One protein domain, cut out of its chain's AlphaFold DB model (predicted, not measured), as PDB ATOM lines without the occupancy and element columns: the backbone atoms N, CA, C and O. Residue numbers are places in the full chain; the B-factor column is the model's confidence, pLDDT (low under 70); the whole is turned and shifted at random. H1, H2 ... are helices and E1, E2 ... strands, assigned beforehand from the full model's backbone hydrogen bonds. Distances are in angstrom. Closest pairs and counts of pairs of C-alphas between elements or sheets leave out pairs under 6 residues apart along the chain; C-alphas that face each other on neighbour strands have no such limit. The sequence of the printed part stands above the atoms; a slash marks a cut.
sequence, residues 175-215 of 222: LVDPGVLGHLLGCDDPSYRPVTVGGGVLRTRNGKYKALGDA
ATOM      1  N   LEU A 175     -15.450   2.088  23.584       69.44
ATOM      2  CA  LEU A 175     -16.838   1.798  23.190       69.44
ATOM      3  C   LEU A 175     -16.951   1.128  21.808       69.44
ATOM      4  O   LEU A 175     -18.048   0.809  21.357       69.44
ATOM      5  N   VAL A 176     -15.817   0.927  21.128       72.44
ATOM      6  CA  VAL A 176     -15.735   0.103  19.913       72.44
ATOM      7  C   VAL A 176     -15.854  -1.386  20.259       72.44
ATOM      8  O   VAL A 176     -16.196  -2.179  19.388       72.44
ATOM      9  N   ASP A 177     -15.604  -1.767  21.517       75.62
ATOM     10  CA  ASP A 177     -15.779  -3.145  21.963       75.62
ATOM     11  C   ASP A 177     -17.277  -3.501  22.099       75.62
ATOM     12  O   ASP A 177     -17.989  -2.849  22.877       75.62
ATOM     13  N   PRO A 178     -17.764  -4.527  21.374       74.19
ATOM     14  CA  PRO A 178     -19.171  -4.920  21.379       74.19
ATOM     15  C   PRO A 178     -19.651  -5.413  22.746       74.19
ATOM     16  O   PRO A 178     -20.812  -5.198  23.082       74.19
ATOM     17  N   GLY A 179     -18.782  -6.028  23.555       76.88
ATOM     18  CA  GLY A 179     -19.145  -6.517  24.885       76.88
ATOM     19  C   GLY A 179     -19.367  -5.373  25.872       76.88
ATOM     20  O   GLY A 179     -20.363  -5.354  26.598       76.88
ATOM     21  N   VAL A 180     -18.479  -4.374  25.858       79.00
ATOM     22  CA  VAL A 180     -18.619  -3.164  26.685       79.00
ATOM     23  C   VAL A 180     -19.852  -2.363  26.275       79.00
ATOM     24  O   VAL A 180     -20.612  -1.917  27.137       79.00
ATOM     25  N   LEU A 181     -20.069  -2.180  24.968       76.50
ATOM     26  CA  LEU A 181     -21.224  -1.429  24.489       76.50
ATOM     27  C   LEU A 181     -22.530  -2.182  24.745       76.50
ATOM     28  O   LEU A 181     -23.508  -1.565  25.164       76.50
ATOM     29  N   GLY A 182     -22.540  -3.498  24.539       77.06
ATOM     30  CA  GLY A 182     -23.709  -4.334  24.771       77.06
ATOM     31  C   GLY A 182     -24.152  -4.317  26.230       77.06
ATOM     32  O   GLY A 182     -25.322  -4.068  26.516       77.06
ATOM     33  N   HIS A 183     -23.204  -4.427  27.166       78.06
ATOM     34  CA  HIS A 183     -23.487  -4.270  28.593       78.06
ATOM     35  C   HIS A 183     -24.001  -2.859  28.938       78.06
ATOM     36  O   HIS A 183     -24.886  -2.710  29.777       78.06
ATOM     37  N   LEU A 184     -23.461  -1.806  28.310       77.69
ATOM     38  CA  LEU A 184     -23.879  -0.421  28.566       77.69
ATOM     39  C   LEU A 184     -25.280  -0.111  28.013       77.69
ATOM     40  O   LEU A 184     -26.032   0.637  28.631       77.69
ATOM     41  N   LEU A 185     -25.614  -0.660  26.844       77.75
ATOM     42  CA  LEU A 185     -26.892  -0.438  26.166       77.75
ATOM     43  C   LEU A 185     -27.967  -1.468  26.546       77.75
ATOM     44  O   LEU A 185     -29.124  -1.285  26.169       77.75
ATOM     45  N   GLY A 186     -27.608  -2.533  27.268       77.44
ATOM     46  CA  GLY A 186     -28.503  -3.658  27.554       77.44
ATOM     47  C   GLY A 186     -28.903  -4.427  26.290       77.44
ATOM     48  O   GLY A 186     -30.047  -4.858  26.173       77.44
ATOM     49  N   CYS A 187     -27.994  -4.530  25.316       74.31
ATOM     50  CA  CYS A 187     -28.223  -5.180  24.028       74.31
ATOM     51  C   CYS A 187     -27.127  -6.217  23.770       74.31
ATOM     52  O   CYS A 187     -25.952  -5.870  23.745       74.31
ATOM     53  N   ASP A 188     -27.511  -7.473  23.551       69.75
ATOM     54  CA  ASP A 188     -26.555  -8.582  23.457       69.75
ATOM     55  C   ASP A 188     -25.790  -8.644  22.116       69.75
ATOM     56  O   ASP A 188     -24.814  -9.384  22.017       69.75
ATOM     57  N   ASP A 189     -26.190  -7.864  21.098       69.88
ATOM     58  CA  ASP A 189     -25.549  -7.870  19.767       69.88
ATOM     59  C   ASP A 189     -25.685  -6.526  19.002       69.88
ATOM     60  O   ASP A 189     -26.521  -6.376  18.102       69.88
ATOM     61  N   PRO A 190     -24.910  -5.486  19.366       76.12
ATOM     62  CA  PRO A 190     -24.901  -4.219  18.634       76.12
ATOM     63  C   PRO A 190     -24.231  -4.351  17.252       76.12
ATOM     64  O   PRO A 190     -23.070  -4.737  17.132       76.12
ATOM     65  N   SER A 191     -24.927  -3.944  16.184       77.50
ATOM     66  CA  SER A 191     -24.382  -3.978  14.819       77.50
ATOM     67  C   SER A 191     -23.404  -2.822  14.555       77.50
ATOM     68  O   SER A 191     -23.817  -1.660  14.505       77.50
ATOM     69  N   TYR A 192     -22.132  -3.127  14.293       75.75
ATOM     70  CA  TYR A 192     -21.126  -2.129  13.908       75.75
ATOM     71  C   TYR A 192     -20.936  -2.062  12.395       75.75
ATOM     72  O   TYR A 192     -20.935  -3.077  11.697       75.75
ATOM     73  N   ARG A 193     -20.693  -0.852  11.883       78.31
ATOM     74  CA  ARG A 193     -20.155  -0.649  10.535       78.31
ATOM     75  C   ARG A 193     -18.838   0.117  10.630       78.31
ATOM     76  O   ARG A 193     -18.828   1.189  11.235       78.31
ATOM     77  N   PRO A 194     -17.741  -0.399  10.050       75.50
ATOM     78  CA  PRO A 194     -16.497   0.348   9.996       75.50
ATOM     79  C   PRO A 194     -16.707   1.604   9.151       75.50
ATOM     80  O   PRO A 194     -17.262   1.549   8.052       75.50
ATOM     81  N   VAL A 195     -16.278   2.742   9.682       76.25
ATOM     82  CA  VAL A 195     -16.421   4.041   9.034       76.25
ATOM     83  C   VAL A 195     -15.227   4.913   9.385       76.25
ATOM     84  O   VAL A 195     -14.760   4.924  10.525       76.25
ATOM     85  N   THR A 196     -14.728   5.645   8.394       76.19
ATOM     86  CA  THR A 196     -13.637   6.604   8.565       76.19
ATOM     87  C   THR A 196     -14.223   8.005   8.561       76.19
ATOM     88  O   THR A 196     -14.902   8.390   7.613       76.19
ATOM     89  N   VAL A 197     -13.957   8.773   9.616       72.81
ATOM     90  CA  VAL A 197     -14.362  10.179   9.709       72.81
ATOM     91  C   VAL A 197     -13.155  11.050   9.359       72.81
ATOM     92  O   VAL A 197     -12.119  10.963  10.016       72.81
ATOM     93  N   GLY A 198     -13.274  11.859   8.307       76.31
ATOM     94  CA  GLY A 198     -12.254  12.835   7.909       76.31
ATOM     95  C   GLY A 198     -12.399  14.155   8.669       76.31
ATOM     96  O   GLY A 198     -13.498  14.521   9.074       76.31
ATOM     97  N   GLY A 199     -11.290  14.875   8.860       72.81
ATOM     98  CA  GLY A 199     -11.284  16.195   9.508       72.81
ATOM     99  C   GLY A 199     -11.265  16.177  11.040       72.81
ATOM    100  O   GLY A 199     -11.162  17.236  11.645       72.81
ATOM    101  N   GLY A 200     -11.304  14.998  11.669       76.12
ATOM    102  CA  GLY A 200     -11.142  14.835  13.114       76.12
ATOM    103  C   GLY A 200      -9.815  14.168  13.473       76.12
ATOM    104  O   GLY A 200      -9.402  13.200  12.837       76.12
ATOM    105  N   VAL A 201      -9.154  14.651  14.524       76.00
ATOM    106  CA  VAL A 201      -7.967  14.029  15.119       76.00
ATOM    107  C   VAL A 201      -8.320  13.513  16.504       76.00
ATOM    108  O   VAL A 201      -8.792  14.247  17.376       76.00
ATOM    109  N   LEU A 202      -8.056  12.229  16.731       77.38
ATOM    110  CA  LEU A 202      -8.236  11.616  18.037       77.38
ATOM    111  C   LEU A 202      -7.045  11.980  18.936       77.38
ATOM    112  O   LEU A 202      -5.934  11.492  18.733       77.38
ATOM    113  N   ARG A 203      -7.265  12.836  19.937       78.94
ATOM    114  CA  ARG A 203      -6.238  13.272  20.895       78.94
ATOM    115  C   ARG A 203      -6.450  12.608  22.253       78.94
ATOM    116  O   ARG A 203      -7.578  12.456  22.714       78.94
ATOM    117  N   THR A 204      -5.370  12.233  22.928       81.06
ATOM    118  CA  THR A 204      -5.447  11.751  24.315       81.06
ATOM    119  C   THR A 204      -5.478  12.947  25.261       81.06
ATOM    120  O   THR A 204      -4.514  13.702  25.347       81.06
ATOM    121  N   ARG A 205      -6.577  13.119  25.996       68.88
ATOM    122  CA  ARG A 205      -6.725  14.160  27.015       68.88
ATOM    123  C   ARG A 205      -6.283  13.626  28.379       68.88
ATOM    124  O   ARG A 205      -6.761  12.582  28.829       68.88
ATOM    125  N   ASN A 206      -5.374  14.351  29.035       70.00
ATOM    126  CA  ASN A 206      -4.841  14.058  30.377       70.00
ATOM    127  C   ASN A 206      -4.341  12.611  30.569       70.00
ATOM    128  O   ASN A 206      -4.433  12.073  31.669       70.00
ATOM    129  N   GLY A 207      -3.880  11.950  29.501       75.62
ATOM    130  CA  GLY A 207      -3.425  10.554  29.543       75.62
ATOM    131  C   GLY A 207      -4.509   9.507  29.845       75.62
ATOM    132  O   GLY A 207      -4.180   8.331  29.928       75.62
ATOM    133  N   LYS A 208      -5.780   9.904  30.017       72.56
ATOM    134  CA  LYS A 208      -6.854   9.016  30.504       72.56
ATOM    135  C   LYS A 208      -7.891   8.664  29.446       72.56
ATOM    136  O   LYS A 208      -8.307   7.515  29.372       72.56
ATOM    137  N   TYR A 209      -8.300   9.626  28.619       73.00
ATOM    138  CA  TYR A 209      -9.383   9.414  27.657       73.00
ATOM    139  C   TYR A 209      -8.997   9.947  26.288       73.00
ATOM    140  O   TYR A 209      -8.407  11.021  26.170       73.00
ATOM    141  N   LYS A 210      -9.346   9.203  25.240       76.38
ATOM    142  CA  LYS A 210      -9.260   9.705  23.870       76.38
ATOM    143  C   LYS A 210     -10.462  10.613  23.615       76.38
ATOM    144  O   LYS A 210     -11.557  10.304  24.065       76.38
ATOM    145  N   ALA A 211     -10.260  11.727  22.931       75.06
ATOM    146  CA  ALA A 211     -11.304  12.657  22.531       75.06
ATOM    147  C   ALA A 211     -11.108  12.999  21.056       75.06
ATOM    148  O   ALA A 211      -9.982  13.259  20.628       75.06
ATOM    149  N   LEU A 212     -12.189  12.962  20.280       78.56
ATOM    150  CA  LEU A 212     -12.167  13.404  18.893       78.56
ATOM    151  C   LEU A 212     -12.287  14.931  18.888       78.56
ATOM    152  O   LEU A 212     -13.273  15.468  19.382       78.56
ATOM    153  N   GLY A 213     -11.254  15.614  18.404       75.12
ATOM    154  CA  GLY A 213     -11.268  17.058  18.182       75.12
ATOM    155  C   GLY A 213     -11.069  17.366  16.707       75.12
ATOM    156  O   GLY A 213     -10.651  16.490  15.950       75.12
ATOM    157  N   ASP A 214     -11.341  18.599  16.301       76.12
ATOM    158  CA  ASP A 214     -11.094  19.016  14.924       76.12
ATOM    159  C   ASP A 214      -9.599  18.930  14.596       76.12
ATOM    160  O   ASP A 214      -8.728  19.246  15.418       76.12
ATOM    161  N   ALA A 215      -9.301  18.471  13.381       68.06
ATOM    162  CA  ALA A 215      -7.986  18.638  12.800       68.06
ATOM    163  C   ALA A 215      -7.741  20.144  12.673       68.06
ATOM    164  O   ALA A 215      -8.460  20.843  11.961       68.06
TER     165      ALA A 215
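Overview. This is residues 175 to 215 of the 222 residues of an uncharacterized protein of Monosporascus sp. CRB-8-3 (UniProt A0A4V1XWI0). The printed part is a loose, open U: a short helix, H1, makes one arm, a two-stranded antiparallel hairpin, E1 and E2, makes the other, and the long link of residues 186 to 199 runs between them as the base. The helix and the hairpin do not come together into a common core. The printed part has 41 residues, with one named helix and then two named strands in the order H1, E1, E2; the class is mixed, helices and strands, with 20 residues in named elements, under half of those printed. The whole is loose, with a radius of gyration of the C-alphas of 13.0 A, and flat, its C-alphas spanning 34 by 24 by 11 A.

Arrangement. In H1, residues 178 to 185, every O i to N i+4 pair is within hydrogen-bond range. A long link of 14 residues joins H1 to E1, residues 200 to 205. A tight link of 3 residues joins E1 to E2, residues 209 to 214, and the two strands form a hairpin. E1 and E2 are antiparallel neighbours, with 145 degrees between their directions. The C-alphas of Leu 202 and Leu 212 face each other at 4.4 A. N 203 and O 211 are within hydrogen-bond range at 2.8 A, as are N 213 and O 201 at 3.0 A. H1 and E2 are apart.

Along the chain. H1 begins at C-alpha 178, (-19.171, -4.920, 21.379), and measures 10.1 A from first to last C-alpha. E1 begins at C-alpha 200, (-11.142, 14.835, 13.114), and measures 14.6 A. E2 measures 16.0 A and ends at C-alpha 214, (-11.094, 19.016, 14.924).

Size, cuts and confidence. The two C-alphas farthest apart are those of Asp 188 and Ala 215, 34.6 A. The printed part has no cut. The mean pLDDT of the printed part is 75.2, and residues 175, 188 to 189, 205 and 215 are under 70.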